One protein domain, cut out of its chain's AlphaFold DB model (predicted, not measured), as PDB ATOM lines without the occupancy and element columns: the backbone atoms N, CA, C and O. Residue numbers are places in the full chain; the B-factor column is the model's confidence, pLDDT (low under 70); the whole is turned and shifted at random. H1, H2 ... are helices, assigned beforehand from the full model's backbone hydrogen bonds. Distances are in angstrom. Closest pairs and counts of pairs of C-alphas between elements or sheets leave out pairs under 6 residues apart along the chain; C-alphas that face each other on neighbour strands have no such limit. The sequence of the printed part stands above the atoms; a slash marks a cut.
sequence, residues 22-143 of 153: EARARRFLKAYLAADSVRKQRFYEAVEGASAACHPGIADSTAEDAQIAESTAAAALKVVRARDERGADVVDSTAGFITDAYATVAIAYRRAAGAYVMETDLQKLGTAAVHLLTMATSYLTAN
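AT A GLANCE: This is residues 22 to 143 of the 153 residues of an uncharacterized protein of Bradyrhizobium frederickii (UniProt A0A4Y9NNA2). The longest helix, H6, crosses a middle helix, H5, as do H1 and H2, while H3 runs beside H5 in the opposite direction; the helices make a compact, mostly crossed cluster round H5. The four-residue H4 sits at the corner between the end of H3 and the start of H5. The printed part has 122 residues, with six named helices in the order H1 to H6 and no named strand, and its class is all helix. It is compact, with a radius of gyration of the C-alphas of 13.9 A, and spans 40 by 36 by 31 A.

IN THESE COORDINATES: H6, residues 120 to 142, is 33.0 A long and ends at C-alpha 142 (40.190, -11.810, -11.421). H5, residues 93 to 112, is 28.8 A long and begins at C-alpha 93 (56.503, -20.701, -33.236). H3, residues 65 to 85, measures 30.5 A, and H2, residues 37 to 54, measures 26.1 A. H1, residues 22 to 34, measures 18.4 A and begins at C-alpha 22 (39.583, -18.830, -40.387). H4, residues 88 to 91, measures 5.7 A.

HOW THE PARTS SIT: H6 touches H5, whose residues 104 to 112 alone take part; the closest C-alphas, of Ala 108 and Val 130, are 4.6 A apart, and the lines are only just about perpendicular, at 72 degrees. H6 touches H2 about perpendicular at 79 degrees, with residues 132 to 140 of H6 and 43 to 48 of H2 alone; the closest C-alphas, of Tyr 44 and Ala 136, are 4.2 A apart. With residues 122 to 129 alone, H6 touches H1 at a steep tilt of 51 degrees, the same way; the closest C-alphas, of Arg 26 and Leu 125, are 7.2 A apart. H5 is the hub, touching five helices. H3 touches it at a shallow tilt of 27 degrees, opposite ways, with the C-alphas of Ala 73 and Ala 106 closest at 4.1 A. H1 touches H5 about perpendicular at 74 degrees, with the C-alphas of Ala 25 and Thr 104 closest at 4.5 A. H4 and H5 touch only at the corner, with the C-alphas of Asp 89 and Gly 96 closest at 4.2 A. H3 and H6 are apart. Each O i to N i+4 pair is within hydrogen-bond range in H1, H3, H5 and H6; H2 has 11 of 14, and H4 is too short for such a pair.

THE WHOLE: The C-alphas of Thr 62 and Val 91, the two farthest apart, are 42.5 A from each other. The printed part has no cut and no long link. Confidence is low, under 70, at residues 57 to 63 and 88 to 91; the mean pLDDT of the printed part is 91.6.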
ATOM      1  N   GLU A  22      40.345 -17.628 -40.737       97.25
ATOM      2  CA  GLU A  22      39.583 -18.830 -40.387       97.25
ATOM      3  C   GLU A  22      40.470 -20.002 -39.940       97.25
ATOM      4  O   GLU A  22      40.279 -20.542 -38.848       97.25
ATOM      5  N   ALA A  23      41.459 -20.388 -40.749       97.00
ATOM      6  CA  ALA A  23      42.337 -21.513 -40.426       97.00
ATOM      7  C   ALA A  23      43.149 -21.267 -39.141       97.00
ATOM      8  O   ALA A  23      43.322 -22.179 -38.329       97.00
ATOM      9  N   ARG A  24      43.597 -20.024 -38.936       97.25
ATOM     10  CA  ARG A  24      44.362 -19.593 -37.759       97.25
ATOM     11  C   ARG A  24      43.524 -19.652 -36.491       97.25
ATOM     12  O   ARG A  24      43.905 -20.316 -35.534       97.25
ATOM     13  N   ALA A  25      42.339 -19.048 -36.520       98.19
ATOM     14  CA  ALA A  25      41.420 -19.055 -35.390       98.19
ATOM     15  C   ALA A  25      40.970 -20.482 -35.037       98.19
ATOM     16  O   ALA A  25      40.934 -20.852 -33.865       98.19
ATOM     17  N   ARG A  26      40.697 -21.334 -36.038       98.44
ATOM     18  CA  ARG A  26      40.388 -22.759 -35.808       98.44
ATOM     19  C   ARG A  26      41.541 -23.490 -35.127       98.44
ATOM     20  O   ARG A  26      41.306 -24.240 -34.181       98.44
ATOM     21  N   ARG A  27      42.775 -23.283 -35.596       97.44
ATOM     22  CA  ARG A  27      43.977 -23.888 -35.006       97.44
ATOM     23  C   ARG A  27      44.180 -23.424 -33.565       97.44
ATOM     24  O   ARG A  27      44.382 -24.271 -32.697       97.44
ATOM     25  N   PHE A  28      44.049 -22.124 -33.308       98.19
ATOM     26  CA  PHE A  28      44.170 -21.538 -31.974       98.19
ATOM     27  C   PHE A  28      43.151 -22.122 -30.996       98.19
ATOM     28  O   PHE A  28      43.518 -22.635 -29.942       98.19
ATOM     29  N   LEU A  29      41.870 -22.132 -31.376       98.31
ATOM     30  CA  LEU A  29      40.790 -22.662 -30.542       98.31
ATOM     31  C   LEU A  29      40.944 -24.165 -30.293       98.31
ATOM     32  O   LEU A  29      40.735 -24.629 -29.175       98.31
ATOM     33  N   LYS A  30      41.362 -24.936 -31.304       98.19
ATOM     34  CA  LYS A  30      41.651 -26.364 -31.128       98.19
ATOM     35  C   LYS A  30      42.793 -26.584 -30.133       98.19
ATOM     36  O   LYS A  30      42.688 -27.465 -29.282       98.19
ATOM     37  N   ALA A  31      43.858 -25.789 -30.223       97.38
ATOM     38  CA  ALA A  31      44.982 -25.863 -29.296       97.38
ATOM     39  C   ALA A  31      44.573 -25.463 -27.867       97.38
ATOM     40  O   ALA A  31      44.953 -26.148 -26.922       97.38
ATOM     41  N   TYR A  32      43.734 -24.433 -27.713       97.62
ATOM     42  CA  TYR A  32      43.171 -24.021 -26.423       97.62
ATOM     43  C   TYR A  32      42.344 -25.134 -25.766       97.62
ATOM     44  O   TYR A  32      42.496 -25.413 -24.577       97.62
ATOM     45  N   LEU A  33      41.480 -25.803 -26.536       97.12
ATOM     46  CA  LEU A  33      40.639 -26.886 -26.018       97.12
ATOM     47  C   LEU A  33      41.456 -28.102 -25.562       97.12
ATOM     48  O   LEU A  33      41.044 -28.794 -24.636       97.12
ATOM     49  N   ALA A  34      42.609 -28.343 -26.188       97.19
ATOM     50  CA  ALA A  34      43.531 -29.416 -25.823       97.19
ATOM     51  C   ALA A  34      44.523 -29.033 -24.705       97.19
ATOM     52  O   ALA A  34      45.278 -29.887 -24.239       97.19
ATOM     53  N   ALA A  35      44.567 -27.762 -24.300       96.06
ATOM     54  CA  ALA A  35      45.486 -27.278 -23.281       96.06
ATOM     55  C   ALA A  35      45.010 -27.642 -21.863       96.06
ATOM     56  O   ALA A  35      43.817 -27.615 -21.556       96.06
ATOM     57  N   ASP A  36      45.965 -27.934 -20.980       95.38
ATOM     58  CA  ASP A  36      45.723 -27.994 -19.534       95.38
ATOM     59  C   ASP A  36      45.522 -26.589 -18.939       95.38
ATOM     60  O   ASP A  36      45.676 -25.573 -19.620       95.38
ATOM     61  N   SER A  37      45.153 -26.524 -17.659       88.06
ATOM     62  CA  SER A  37      44.868 -25.265 -16.960       88.06
ATOM     63  C   SER A  37      46.031 -24.271 -17.013       88.06
ATOM     64  O   SER A  37      45.797 -23.091 -17.264       88.06
ATOM     65  N   VAL A  38      47.269 -24.743 -16.846       89.94
ATOM     66  CA  VAL A  38      48.473 -23.899 -16.871       89.94
ATOM     67  C   VAL A  38      48.695 -23.327 -18.269       89.94
ATOM     68  O   VAL A  38      48.901 -22.130 -18.438       89.94
ATOM     69  N   ARG A  39      48.592 -24.157 -19.312       92.25
ATOM     70  CA  ARG A  39      48.756 -23.692 -20.694       92.25
ATOM     71  C   ARG A  39      47.626 -22.769 -21.132       92.25
ATOM     72  O   ARG A  39      47.905 -21.849 -21.895       92.25
ATOM     73  N   LYS A  40      46.391 -22.957 -20.649       95.00
ATOM     74  CA  LYS A  40      45.250 -22.072 -20.952       95.00
ATOM     75  C   LYS A  40      45.496 -20.622 -20.542       95.00
ATOM     76  O   LYS A  40      45.038 -19.736 -21.259       95.00
ATOM     77  N   GLN A  41      46.267 -20.377 -19.484       95.06
ATOM     78  CA  GLN A  41      46.648 -19.022 -19.083       95.06
ATOM     79  C   GLN A  41      47.338 -18.257 -20.224       95.06
ATOM     80  O   GLN A  41      46.940 -17.141 -20.546       95.06
ATOM     81  N   ARG A  42      48.276 -18.895 -20.937       95.56
ATOM     82  CA  ARG A  42      48.972 -18.272 -22.079       95.56
ATOM     83  C   ARG A  42      48.029 -17.902 -23.225       95.56
ATOM     84  O   ARG A  42      48.294 -16.958 -23.962       95.56
ATOM     85  N   PHE A  43      46.939 -18.651 -23.408       97.75
ATOM     86  CA  PHE A  43      45.914 -18.313 -24.401       97.75
ATOM     87  C   PHE A  43      45.107 -17.092 -23.968       97.75
ATOM     88  O   PHE A  43      44.794 -16.258 -24.815       97.75
ATOM     89  N   TYR A  44      44.792 -16.976 -22.676       97.69
ATOM     90  CA  TYR A  44      44.093 -15.810 -22.140       97.69
ATOM     91  C   TYR A  44      44.928 -14.544 -22.294       97.69
ATOM     92  O   TYR A  44      44.452 -13.587 -22.897       97.69
ATOM     93  N   GLU A  45      46.189 -14.580 -21.866       96.12
ATOM     94  CA  GLU A  45      47.134 -13.465 -22.007       96.12
ATOM     95  C   GLU A  45      47.298 -13.039 -23.472       96.12
ATOM     96  O   GLU A  45      47.243 -11.856 -23.794       96.12
ATOM     97  N   ALA A  46      47.446 -13.996 -24.394       97.38
ATOM     98  CA  ALA A  46      47.630 -13.673 -25.805       97.38
ATOM     99  C   ALA A  46      46.378 -13.067 -26.455       97.38
ATOM    100  O   ALA A  46      46.498 -12.157 -27.275       97.38
ATOM    101  N   VAL A  47      45.184 -13.571 -26.126       97.69
ATOM    102  CA  VAL A  47      43.921 -13.061 -26.683       97.69
ATOM    103  C   VAL A  47      43.570 -11.703 -26.093       97.69
ATOM    104  O   VAL A  47      43.163 -10.816 -26.842       97.69
ATOM    105  N   GLU A  48      43.745 -11.520 -24.785       96.25
ATOM    106  CA  GLU A  48      43.516 -10.231 -24.138       96.25
ATOM    107  C   GLU A  48      44.519  -9.195 -24.645       96.25
ATOM    108  O   GLU A  48      44.092  -8.167 -25.162       96.25
ATOM    109  N   GLY A  49      45.817  -9.511 -24.669       95.88
ATOM    110  CA  GLY A  49      46.832  -8.577 -25.150       95.88
ATOM    111  C   GLY A  49      46.636  -8.204 -26.622       95.88
ATOM    112  O   GLY A  49      46.777  -7.041 -27.004       95.88
ATOM    113  N   ALA A  50      46.238  -9.163 -27.467       97.56
ATOM    114  CA  ALA A  50      45.876  -8.882 -28.856       97.56
ATOM    115  C   ALA A  50      44.617  -8.004 -28.966       97.56
ATOM    116  O   ALA A  50      44.556  -7.136 -29.839       97.56
ATOM    117  N   SER A  51      43.629  -8.218 -28.095       96.69
ATOM    118  CA  SER A  51      42.410  -7.413 -28.016       96.69
ATOM    119  C   SER A  51      42.714  -5.981 -27.584       96.69
ATOM    120  O   SER A  51      42.364  -5.049 -28.307       96.69
ATOM    121  N   ALA A  52      43.434  -5.801 -26.475       94.62
ATOM    122  CA  ALA A  52      43.844  -4.505 -25.946       94.62
ATOM    123  C   ALA A  52      44.677  -3.714 -26.966       94.62
ATOM    124  O   ALA A  52      44.387  -2.550 -27.230       94.62
ATOM    125  N   ALA A  53      45.635  -4.363 -27.638       95.56
ATOM    126  CA  ALA A  53      46.456  -3.733 -28.675       95.56
ATOM    127  C   ALA A  53      45.666  -3.291 -29.924       95.56
ATOM    128  O   ALA A  53      46.153  -2.468 -30.700       95.56
ATOM    129  N   CYS A  54      44.479  -3.861 -30.156       95.69
ATOM    130  CA  CYS A  54      43.618  -3.520 -31.291       95.69
ATOM    131  C   CYS A  54      42.448  -2.615 -30.910       95.69
ATOM    132  O   CYS A  54      41.770  -2.109 -31.808       95.69
ATOM    133  N   HIS A  55      42.174  -2.453 -29.616       90.25
ATOM    134  CA  HIS A  55      41.052  -1.662 -29.150       90.25
ATOM    135  C   HIS A  55      41.317  -0.178 -29.446       90.25
ATOM    136  O   HIS A  55      42.424   0.310 -29.202       90.25
ATOM    137  N   PRO A  56      40.341   0.571 -29.984       82.94
ATOM    138  CA  PRO A  56      40.503   2.006 -30.159       82.94
ATOM    139  C   PRO A  56      40.613   2.673 -28.778       82.94
ATOM    140  O   PRO A  56      39.642   2.721 -28.033       82.94
ATOM    141  N   GLY A  57      41.803   3.177 -28.430       67.44
ATOM    142  CA  GLY A  57      42.101   3.733 -27.097       67.44
ATOM    143  C   GLY A  57      41.298   4.982 -26.710       67.44
ATOM    144  O   GLY A  57      41.271   5.354 -25.542       67.44
ATOM    145  N   ILE A  58      40.628   5.615 -27.675       61.00
ATOM    146  CA  ILE A  58      39.620   6.652 -27.457       61.00
ATOM    147  C   ILE A  58      38.449   6.275 -28.362       61.00
ATOM    148  O   ILE A  58      38.390   6.679 -29.522       61.00
ATOM    149  N   ALA A  59      37.557   5.417 -27.874       56.16
ATOM    150  CA  ALA A  59      36.237   5.349 -28.474       56.16
ATOM    151  C   ALA A  59      35.568   6.695 -28.183       56.16
ATOM    152  O   ALA A  59      35.444   7.076 -27.016       56.16
ATOM    153  N   ASP A  60      35.171   7.436 -29.221       56.00
ATOM    154  CA  ASP A  60      34.206   8.515 -29.025       56.00
ATOM    155  C   ASP A  60      33.043   7.919 -28.226       56.00
ATOM    156  O   ASP A  60      32.525   6.864 -28.593       56.00
ATOM    157  N   SER A  61      32.628   8.557 -27.131       57.78
ATOM    158  CA  SER A  61      31.546   8.056 -26.263       57.78
ATOM    159  C   SER A  61      30.194   7.919 -26.983       57.78
ATOM    160  O   SER A  61      29.214   7.460 -26.402       57.78
ATOM    161  N   THR A  62      30.145   8.326 -28.251       60.44
ATOM    162  CA  THR A  62      29.023   8.244 -29.181       60.44
ATOM    163  C   THR A  62      29.126   7.075 -30.166       60.44
ATOM    164  O   THR A  62      28.163   6.815 -30.885       60.44
ATOM    165  N   ALA A  63      30.267   6.380 -30.241       68.50
ATOM    166  CA  ALA A  63      30.454   5.253 -31.143       68.50
ATOM    167  C   ALA A  63      29.650   4.039 -30.657       68.50
ATOM    168  O   ALA A  63      29.779   3.608 -29.514       68.50
ATOM    169  N   GLU A  64      28.841   3.459 -31.545       83.38
ATOM    170  CA  GLU A  64      28.097   2.236 -31.243       83.38
ATOM    171  C   GLU A  64      29.053   1.048 -31.028       83.38
ATOM    172  O   GLU A  64      30.057   0.906 -31.736       83.38
ATOM    173  N   ASP A  65      28.695   0.124 -30.132       87.19
ATOM    174  CA  ASP A  65      29.476  -1.090 -29.834       87.19
ATOM    175  C   ASP A  65      29.854  -1.884 -31.094       87.19
ATOM    176  O   ASP A  65      30.957  -2.428 -31.212       87.19
ATOM    177  N   ALA A  66      28.957  -1.919 -32.084       89.06
ATOM    178  CA  ALA A  66      29.200  -2.580 -33.360       89.06
ATOM    179  C   ALA A  66      30.320  -1.906 -34.176       89.06
ATOM    180  O   ALA A  66      31.081  -2.594 -34.859       89.06
ATOM    181  N   GLN A  67      30.451  -0.578 -34.098       90.69
ATOM    182  CA  GLN A  67      31.501   0.181 -34.779       90.69
ATOM    183  C   GLN A  67      32.858   0.011 -34.091       90.69
ATOM    184  O   GLN A  67      33.877  -0.133 -34.775       90.69
ATOM    185  N   ILE A  68      32.872  -0.024 -32.756       91.94
ATOM    186  CA  ILE A  68      34.074  -0.341 -31.974       91.94
ATOM    187  C   ILE A  68      34.547  -1.750 -32.339       91.94
ATOM    188  O   ILE A  68      35.690  -1.928 -32.755       91.94
ATOM    189  N   ALA A  69      33.647  -2.735 -32.298       94.19
ATOM    190  CA  ALA A  69      33.957  -4.112 -32.663       94.19
ATOM    191  C   ALA A  69      34.485  -4.226 -34.101       94.19
ATOM    192  O   ALA A  69      35.493  -4.882 -34.363       94.19
ATOM    193  N   GLU A  70      33.854  -3.541 -35.049       94.06
ATOM    194  CA  GLU A  70      34.306  -3.531 -36.435       94.06
ATOM    195  C   GLU A  70      35.725  -2.956 -36.590       94.06
ATOM    196  O   GLU A  70      36.538  -3.508 -37.341       94.06
ATOM    197  N   SER A  71      36.032  -1.884 -35.860       94.44
ATOM    198  CA  SER A  71      37.340  -1.222 -35.882       94.44
ATOM    199  C   SER A  71      38.423  -2.102 -35.260       94.44
ATOM    200  O   SER A  71      39.473  -2.306 -35.875       94.44
ATOM    201  N   THR A  72      38.138  -2.715 -34.109       96.12
ATOM    202  CA  THR A  72      39.045  -3.661 -33.444       96.12
ATOM    203  C   THR A  72      39.336  -4.867 -34.335       96.12
ATOM    204  O   THR A  72      40.493  -5.253 -34.519       96.12
ATOM    205  N   ALA A  73      38.309  -5.426 -34.983       96.94
ATOM    206  CA  ALA A  73      38.487  -6.520 -35.931       96.94
ATOM    207  C   ALA A  73      39.363  -6.131 -37.132       96.94
ATOM    208  O   ALA A  73      40.193  -6.923 -37.586       96.94
ATOM    209  N   ALA A  74      39.185  -4.917 -37.662       96.00
ATOM    210  CA  ALA A  74      39.985  -4.418 -38.774       96.00
ATOM    211  C   ALA A  74      41.459  -4.213 -38.379       96.00
ATOM    212  O   ALA A  74      42.347  -4.570 -39.159       96.00
ATOM    213  N   ALA A  75      41.723  -3.694 -37.177       97.06
ATOM    214  CA  ALA A  75      43.072  -3.548 -36.639       97.06
ATOM    215  C   ALA A  75      43.763  -4.911 -36.469       97.06
ATOM    216  O   ALA A  75      44.873  -5.103 -36.970       97.06
ATOM    217  N   ALA A  76      43.074  -5.893 -35.884       98.06
ATOM    218  CA  ALA A  76      43.608  -7.241 -35.706       98.06
ATOM    219  C   ALA A  76      43.921  -7.932 -37.048       98.06
ATOM    220  O   ALA A  76      45.012  -8.477 -37.230       98.06
ATOM    221  N   LEU A  77      43.026  -7.836 -38.041       97.44
ATOM    222  CA  LEU A  77      43.281  -8.359 -39.391       97.44
ATOM    223  C   LEU A  77      44.503  -7.695 -40.048       97.44
ATOM    224  O   LEU A  77      45.264  -8.362 -40.751       97.44
ATOM    225  N   LYS A  78      44.715  -6.391 -39.830       96.75
ATOM    226  CA  LYS A  78      45.893  -5.682 -40.352       96.75
ATOM    227  C   LYS A  78      47.190  -6.258 -39.777       96.75
ATOM    228  O   LYS A  78      48.145  -6.429 -40.533       96.75
ATOM    229  N   VAL A  79      47.216  -6.591 -38.485       96.44
ATOM    230  CA  VAL A  79      48.375  -7.233 -37.841       96.44
ATOM    231  C   VAL A  79      48.643  -8.611 -38.443       96.44
ATOM    232  O   VAL A  79      49.782  -8.883 -38.818       96.44
ATOM    233  N   VAL A  80      47.606  -9.443 -38.603       96.69
ATOM    234  CA  VAL A  80      47.740 -10.780 -39.214       96.69
ATOM    235  C   VAL A  80      48.362 -10.677 -40.605       96.69
ATOM    236  O   VAL A  80      49.373 -11.311 -40.879       96.69
ATOM    237  N   ARG A  81      47.825  -9.803 -41.462       95.12
ATOM    238  CA  ARG A  81      48.341  -9.624 -42.828       95.12
ATOM    239  C   ARG A  81      49.790  -9.146 -42.857       95.12
ATOM    240  O   ARG A  81      50.585  -9.674 -43.624       95.12
ATOM    241  N   ALA A  82      50.141  -8.186 -42.003       93.31
ATOM    242  CA  ALA A  82      51.508  -7.679 -41.931       93.31
ATOM    243  C   ALA A  82      52.512  -8.753 -41.478       93.31
ATOM    244  O   ALA A  82      53.677  -8.705 -41.871       93.31
ATOM    245  N   ARG A  83      52.086  -9.714 -40.647       91.00
ATOM    246  CA  ARG A  83      52.926 -10.841 -40.218       91.00
ATOM    247  C   ARG A  83      53.026 -11.939 -41.274       91.00
ATOM    248  O   ARG A  83      54.130 -12.440 -41.485       91.00
ATOM    249  N   ASP A  84      51.934 -12.229 -41.983       88.31
ATOM    250  CA  ASP A  84      51.916 -13.153 -43.126       88.31
ATOM    251  C   ASP A  84      52.875 -12.693 -44.227       88.31
ATOM    252  O   ASP A  84      53.704 -13.467 -44.697       88.31
ATOM    253  N   GLU A  85      52.815 -11.409 -44.592       88.00
ATOM    254  CA  GLU A  85      53.677 -10.807 -45.620       88.00
ATOM    255  C   GLU A  85      55.170 -10.866 -45.253       88.00
ATOM    256  O   GLU A  85      56.024 -10.917 -46.135       88.00
ATOM    257  N   ARG A  86      55.498 -10.894 -43.955       85.31
ATOM    258  CA  ARG A  86      56.877 -11.001 -43.450       85.31
ATOM    259  C   ARG A  86      57.355 -12.445 -43.275       85.31
ATOM    260  O   ARG A  86      58.508 -12.641 -42.907       85.31
ATOM    261  N   GLY A  87      56.488 -13.441 -43.474       79.31
ATOM    262  CA  GLY A  87      56.806 -14.849 -43.212       79.31
ATOM    263  C   GLY A  87      57.140 -15.148 -41.744       79.31
ATOM    264  O   GLY A  87      57.784 -16.157 -41.462       79.31
ATOM    265  N   ALA A  88      56.721 -14.283 -40.810       66.12
ATOM    266  CA  ALA A  88      57.143 -14.331 -39.406       66.12
ATOM    267  C   ALA A  88      56.797 -15.667 -38.723       66.12
ATOM    268  O   ALA A  88      57.560 -16.173 -37.905       66.12
ATOM    269  N   ASP A  89      55.676 -16.271 -39.114       66.38
ATOM    270  CA  ASP A  89      55.164 -17.499 -38.504       66.38
ATOM    271  C   ASP A  89      55.922 -18.767 -38.923       66.38
ATOM    272  O   ASP A  89      55.805 -19.796 -38.264       66.38
ATOM    273  N   VAL A  90      56.675 -18.718 -40.029       64.75
ATOM    274  CA  VAL A  90      57.477 -19.860 -40.507       64.75
ATOM    275  C   VAL A  90      58.778 -19.978 -39.711       64.75
ATOM    276  O   VAL A  90      59.347 -21.061 -39.603       64.75
ATOM    277  N   VAL A  91      59.243 -18.861 -39.147       62.12
ATOM    278  CA  VAL A  91      60.555 -18.747 -38.502       62.12
ATOM    279  C   VAL A  91      60.455 -18.889 -36.978       62.12
ATOM    280  O   VAL A  91      61.372 -19.428 -36.364       62.12
ATOM    281  N   ASP A  92      59.346 -18.455 -36.366       78.31
ATOM    282  CA  ASP A  92      59.155 -18.478 -34.911       78.31
ATOM    283  C   ASP A  92      57.761 -18.998 -34.514       78.31
ATOM    284  O   ASP A  92      56.724 -18.400 -34.814       78.31
ATOM    285  N   SER A  93      57.737 -20.106 -33.763       80.56
ATOM    286  CA  SER A  93      56.503 -20.701 -33.236       80.56
ATOM    287  C   SER A  93      55.741 -19.772 -32.284       80.56
ATOM    288  O   SER A  93      54.515 -19.858 -32.192       80.56
ATOM    289  N   THR A  94      56.443 -18.872 -31.588       87.75
ATOM    290  CA  THR A  94      55.827 -17.880 -30.700       87.75
ATOM    291  C   THR A  94      55.147 -16.790 -31.518       87.75
ATOM    292  O   THR A  94      53.989 -16.468 -31.253       87.75
ATOM    293  N   ALA A  95      55.808 -16.277 -32.562       88.31
ATOM    294  CA  ALA A  95      55.192 -15.362 -33.517       88.31
ATOM    295  C   ALA A  95      53.910 -15.958 -34.120       88.31
ATOM    296  O   ALA A  95      52.868 -15.303 -34.073       88.31
ATOM    297  N   GLY A  96      53.952 -17.223 -34.559       93.38
ATOM    298  CA  GLY A  96      52.780 -17.934 -35.076       93.38
ATOM    299  C   GLY A  96      51.629 -18.021 -34.070       93.38
ATOM    300  O   GLY A  96      50.483 -17.726 -34.410       93.38
ATOM    301  N   PHE A  97      51.931 -18.347 -32.811       95.31
ATOM    302  CA  PHE A  97      50.940 -18.380 -31.732       95.31
ATOM    303  C   PHE A  97      50.270 -17.015 -31.507       95.31
ATOM    304  O   PHE A  97      49.045 -16.935 -31.404       95.31
ATOM    305  N   ILE A  98      51.047 -15.928 -31.484       95.44
ATOM    306  CA  ILE A  98      50.502 -14.577 -31.296       95.44
ATOM    307  C   ILE A  98      49.686 -14.157 -32.530       95.44
ATOM    308  O   ILE A  98      48.619 -13.564 -32.388       95.44
ATOM    309  N   THR A  99      50.143 -14.457 -33.750       96.75
ATOM    310  CA  THR A  99      49.378 -14.187 -34.983       96.75
ATOM    311  C   THR A  99      48.023 -14.898 -34.967       96.75
ATOM    312  O   THR A  99      47.004 -14.313 -35.338       96.75
ATOM    313  N   ASP A 100      47.985 -16.130 -34.471       97.88
ATOM    314  CA  ASP A 100      46.754 -16.899 -34.317       97.88
ATOM    315  C   ASP A 100      45.819 -16.316 -33.242       97.88
ATOM    316  O   ASP A 100      44.593 -16.335 -33.416       97.88
ATOM    317  N   ALA A 101      46.372 -15.714 -32.185       98.38
ATOM    318  CA  ALA A 101      45.597 -14.954 -31.206       98.38
ATOM    319  C   ALA A 101      44.948 -13.710 -31.842       98.38
ATOM    320  O   ALA A 101      43.737 -13.526 -31.711       98.38
ATOM    321  N   TYR A 102      45.693 -12.916 -32.625       98.50
ATOM    322  CA  TYR A 102      45.122 -11.788 -33.384       98.50
ATOM    323  C   TYR A 102      44.031 -12.244 -34.356       98.50
ATOM    324  O   TYR A 102      42.991 -11.594 -34.471       98.50
ATOM    325  N   ALA A 103      44.226 -13.378 -35.033       98.56
ATOM    326  CA  ALA A 103      43.200 -13.921 -35.915       98.56
ATOM    327  C   ALA A 103      41.922 -14.296 -35.147       98.56
ATOM    328  O   ALA A 103      40.814 -14.015 -35.604       98.56
ATOM    329  N   THR A 104      42.074 -14.874 -33.956       98.75
ATOM    330  CA  THR A 104      40.957 -15.216 -33.066       98.75
ATOM    331  C   THR A 104      40.218 -13.965 -32.585       98.75
ATOM    332  O   THR A 104      38.990 -13.921 -32.670       98.75
ATOM    333  N   VAL A 105      40.941 -12.917 -32.175       98.56
ATOM    334  CA  VAL A 105      40.373 -11.609 -31.798       98.56
ATOM    335  C   VAL A 105      39.600 -10.985 -32.959       98.56
ATOM    336  O   VAL A 105      38.461 -10.553 -32.782       98.56
ATOM    337  N   ALA A 106      40.162 -10.998 -34.171       98.31
ATOM    338  CA  ALA A 106      39.478 -10.486 -35.353       98.31
ATOM    339  C   ALA A 106      38.146 -11.218 -35.596       98.31
ATOM    340  O   ALA A 106      37.115 -10.579 -35.799       98.31
ATOM    341  N   ILE A 107      38.137 -12.553 -35.517       98.50
ATOM    342  CA  ILE A 107      36.922 -13.367 -35.652       98.50
ATOM    343  C   ILE A 107      35.899 -13.066 -34.540       98.50
ATOM    344  O   ILE A 107      34.707 -12.943 -34.839       98.50
ATOM    345  N   ALA A 108      36.340 -12.912 -33.288       98.44
ATOM    346  CA  ALA A 108      35.467 -12.589 -32.159       98.44
ATOM    347  C   ALA A 108      34.754 -11.242 -32.365       98.44
ATOM    348  O   ALA A 108      33.526 -11.154 -32.296       98.44
ATOM    349  N   TYR A 109      35.504 -10.202 -32.718       97.75
ATOM    350  CA  TYR A 109      34.939  -8.872 -32.922       97.75
ATOM    351  C   TYR A 109      34.125  -8.746 -34.219       97.75
ATOM    352  O   TYR A 109      33.104  -8.062 -34.233       97.75
ATOM    353  N   ARG A 110      34.462  -9.486 -35.286       96.62
ATOM    354  CA  ARG A 110      33.581  -9.632 -36.464       96.62
ATOM    355  C   ARG A 110      32.226 -10.218 -36.083       96.62
ATOM    356  O   ARG A 110      31.192  -9.774 -36.587       96.62
ATOM    357  N   ARG A 111      32.218 -11.212 -35.190       96.62
ATOM    358  CA  ARG A 111      30.986 -11.813 -34.674       96.62
ATOM    359  C   ARG A 111      30.187 -10.827 -33.823       96.62
ATOM    360  O   ARG A 111      28.963 -10.806 -33.976       96.62
ATOM    361  N   ALA A 112      30.851 -10.039 -32.978       95.19
ATOM    362  CA  ALA A 112      30.223  -8.995 -32.165       95.19
ATOM    363  C   ALA A 112      29.616  -7.875 -33.031       95.19
ATOM    364  O   ALA A 112      28.486  -7.468 -32.796       95.19
ATOM    365  N   ALA A 113      30.291  -7.484 -34.116       94.00
ATOM    366  CA  ALA A 113      29.793  -6.520 -35.102       94.00
ATOM    367  C   ALA A 113      28.684  -7.071 -36.031       94.00
ATOM    368  O   ALA A 113      28.267  -6.399 -36.973       94.00
ATOM    369  N   GLY A 114      28.232  -8.318 -35.840       92.19
ATOM    370  CA  GLY A 114      27.175  -8.929 -36.655       92.19
ATOM    371  C   GLY A 114      27.600  -9.344 -38.071       92.19
ATOM    372  O   GLY A 114      26.750  -9.634 -38.910       92.19
ATOM    373  N   ALA A 115      28.901  -9.427 -38.368       91.19
ATOM    374  CA  ALA A 115      29.386  -9.675 -39.728       91.19
ATOM    375  C   ALA A 115      29.065 -11.084 -40.275       91.19
ATOM    376  O   ALA A 115      29.024 -11.267 -41.493       91.19
ATOM    377  N   TYR A 116      28.832 -12.067 -39.396       91.56
ATOM    378  CA  TYR A 116      28.686 -13.487 -39.752       91.56
ATOM    379  C   TYR A 116      27.261 -14.036 -39.651       91.56
ATOM    380  O   TYR A 116      27.085 -15.247 -39.647       91.56
ATOM    381  N   VAL A 117      26.231 -13.186 -39.583       88.31
ATOM    382  CA  VAL A 117      24.831 -13.636 -39.409       88.31
ATOM    383  C   VAL A 117      24.393 -14.650 -40.478       88.31
ATOM    384  O   VAL A 117      23.652 -15.574 -40.167       88.31
ATOM    385  N   MET A 118      24.888 -14.514 -41.711       86.62
ATOM    386  CA  MET A 118      24.536 -15.388 -42.841       86.62
ATOM    387  C   MET A 118      25.592 -16.467 -43.141       86.62
ATOM    388  O   MET A 118      25.436 -17.232 -44.086       86.62
ATOM    389  N   GLU A 119      26.681 -16.527 -42.370       91.44
ATOM    390  CA  GLU A 119      27.846 -17.379 -42.633       91.44
ATOM    391  C   GLU A 119      28.002 -18.402 -41.504       91.44
ATOM    392  O   GLU A 119      28.786 -18.197 -40.581       91.44
ATOM    393  N   THR A 120      27.244 -19.500 -41.555       93.12
ATOM    394  CA  THR A 120      27.074 -20.436 -40.425       93.12
ATOM    395  C   THR A 120      28.389 -20.920 -39.806       93.12
ATOM    396  O   THR A 120      28.513 -20.981 -38.582       93.12
ATOM    397  N   ASP A 121      29.394 -21.236 -40.622       94.88
ATOM    398  CA  ASP A 121      30.678 -21.736 -40.121       94.88
ATOM    399  C   ASP A 121      31.489 -20.652 -39.407       94.88
ATOM    400  O   ASP A 121      32.007 -20.886 -38.311       94.88
ATOM    401  N   LEU A 122      31.549 -19.449 -39.982       95.50
ATOM    402  CA  LEU A 122      32.198 -18.300 -39.351       95.50
ATOM    403  C   LEU A 122      31.408 -17.803 -38.142       95.50
ATOM    404  O   LEU A 122      31.999 -17.311 -37.188       95.50
ATOM    405  N   GLN A 123      30.088 -17.977 -38.135       96.81
ATOM    406  CA  GLN A 123      29.246 -17.664 -36.991       96.81
ATOM    407  C   GLN A 123      29.582 -18.569 -35.806       96.81
ATOM    408  O   GLN A 123      29.792 -18.064 -34.705       96.81
ATOM    409  N   LYS A 124      29.678 -19.888 -36.024       98.19
ATOM    410  CA  LYS A 124      30.071 -20.858 -34.988       98.19
ATOM    411  C   LYS A 124      31.483 -20.590 -34.479       98.19
ATOM    412  O   LYS A 124      31.696 -20.533 -33.269       98.19
ATOM    413  N   LEU A 125      32.428 -20.383 -35.399       98.44
ATOM    414  CA  LEU A 125      33.808 -20.049 -35.057       98.44
ATOM    415  C   LEU A 125      33.885 -18.737 -34.262       98.44
ATOM    416  O   LEU A 125      34.560 -18.669 -33.241       98.44
ATOM    417  N   GLY A 126      33.128 -17.733 -34.698       98.06
ATOM    418  CA  GLY A 126      32.940 -16.450 -34.034       98.06
ATOM    419  C   GLY A 126      32.431 -16.587 -32.609       98.06
ATOM    420  O   GLY A 126      33.006 -16.001 -31.703       98.06
ATOM    421  N   THR A 127      31.386 -17.384 -32.390       98.38
ATOM    422  CA  THR A 127      30.839 -17.627 -31.050       98.38
ATOM    423  C   THR A 127      31.875 -18.271 -30.127       98.38
ATOM    424  O   THR A 127      32.024 -17.838 -28.988       98.38
ATOM    425  N   ALA A 128      32.630 -19.260 -30.616       98.50
ATOM    426  CA  ALA A 128      33.702 -19.880 -29.838       98.50
ATOM    427  C   ALA A 128      34.830 -18.885 -29.509       98.50
ATOM    428  O   ALA A 128      35.316 -18.855 -28.380       98.50
ATOM    429  N   ALA A 129      35.211 -18.039 -30.470       98.62
ATOM    430  CA  ALA A 129      36.218 -17.002 -30.271       98.62
ATOM    431  C   ALA A 129      35.766 -15.933 -29.261       98.62
ATOM    432  O   ALA A 129      36.545 -15.563 -28.387       98.62
ATOM    433  N   VAL A 130      34.506 -15.482 -29.334       98.38
ATOM    434  CA  VAL A 130      33.915 -14.567 -28.342       98.38
ATOM    435  C   VAL A 130      33.946 -15.198 -26.958       98.38
ATOM    436  O   VAL A 130      34.386 -14.552 -26.017       98.38
ATOM    437  N   HIS A 131      33.543 -16.465 -26.830       98.31
ATOM    438  CA  HIS A 131      33.564 -17.148 -25.541       98.31
ATOM    439  C   HIS A 131      34.975 -17.206 -24.939       98.31
ATOM    440  O   HIS A 131      35.144 -16.890 -23.764       98.31
ATOM    441  N   LEU A 132      35.993 -17.542 -25.742       98.38
ATOM    442  CA  LEU A 132      37.383 -17.525 -25.285       98.38
ATOM    443  C   LEU A 132      37.831 -16.121 -24.854       98.38
ATOM    444  O   LEU A 132      38.432 -15.991 -23.793       98.38
ATOM    445  N   LEU A 133      37.518 -15.083 -25.636       97.94
ATOM    446  CA  LEU A 133      37.838 -13.696 -25.282       97.94
ATOM    447  C   LEU A 133      37.170 -13.287 -23.962       97.94
ATOM    448  O   LEU A 133      37.838 -12.743 -23.093       97.94
ATOM    449  N   THR A 134      35.891 -13.614 -23.767       97.44
ATOM    450  CA  THR A 134      35.187 -13.350 -22.505       97.44
ATOM    451  C   THR A 134      35.860 -14.054 -21.329       97.44
ATOM    452  O   THR A 134      36.093 -13.426 -20.302       97.44
ATOM    453  N   MET A 135      36.213 -15.336 -21.476       97.19
ATOM    454  CA  MET A 135      36.928 -16.075 -20.430       97.19
ATOM    455  C   MET A 135      38.297 -15.463 -20.130       97.19
ATOM    456  O   MET A 135      38.659 -15.355 -18.963       97.19
ATOM    457  N   ALA A 136      39.029 -15.027 -21.159       96.38
ATOM    458  CA  ALA A 136      40.320 -14.368 -21.003       96.38
ATOM    459  C   ALA A 136      40.198 -13.066 -20.202       96.38
ATOM    460  O   ALA A 136      40.897 -12.894 -19.206       96.38
ATOM    461  N   THR A 137      39.260 -12.196 -20.588       94.25
ATOM    462  CA  THR A 137      38.993 -10.943 -19.875       94.25
ATOM    463  C   THR A 137      38.589 -11.213 -18.429       94.25
ATOM    464  O   THR A 137      39.203 -10.666 -17.520       94.25
ATOM    465  N   SER A 138      37.623 -12.106 -18.183       94.50
ATOM    466  CA  SER A 138      37.194 -12.439 -16.817       94.50
ATOM    467  C   SER A 138      38.326 -13.014 -15.965       94.50
ATOM    468  O   SER A 138      38.444 -12.667 -14.791       94.50
ATOM    469  N   TYR A 139      39.167 -13.877 -16.541       93.31
ATOM    470  CA  TYR A 139      40.297 -14.470 -15.835       93.31
ATOM    471  C   TYR A 139      41.326 -13.416 -15.416       93.31
ATOM    472  O   TYR A 139      41.754 -13.429 -14.266       93.31
ATOM    473  N   LEU A 140      41.689 -12.499 -16.318       91.69
ATOM    474  CA  LEU A 140      42.697 -11.468 -16.056       91.69
ATOM    475  C   LEU A 140      42.170 -10.342 -15.163       91.69
ATOM    476  O   LEU A 140      42.920  -9.811 -14.357       91.69
ATOM    477  N   THR A 141      40.871 -10.035 -15.205       90.50
ATOM    478  CA  THR A 141      40.259  -9.150 -14.201       90.50
ATOM    479  C   THR A 141      40.288  -9.776 -12.803       90.50
ATOM    480  O   THR A 141      40.482  -9.071 -11.818       90.50
ATOM    481  N   ALA A 142      40.110 -11.097 -12.697       90.31
ATOM    482  CA  ALA A 142      40.190 -11.810 -11.421       90.31
ATOM    483  C   ALA A 142      41.637 -12.061 -10.952       90.31
ATOM    484  O   ALA A 142      41.865 -12.245  -9.759       90.31
ATOM    485  N   ASN A 143      42.598 -12.086 -11.879       87.31
ATOM    486  CA  ASN A 143      44.016 -12.349 -11.632       87.31
ATOM    487  C   ASN A 143      44.855 -11.301 -12.382       87.31
ATOM    488  O   ASN A 143      45.462 -11.631 -13.406       87.31
TER     489      ASN A 143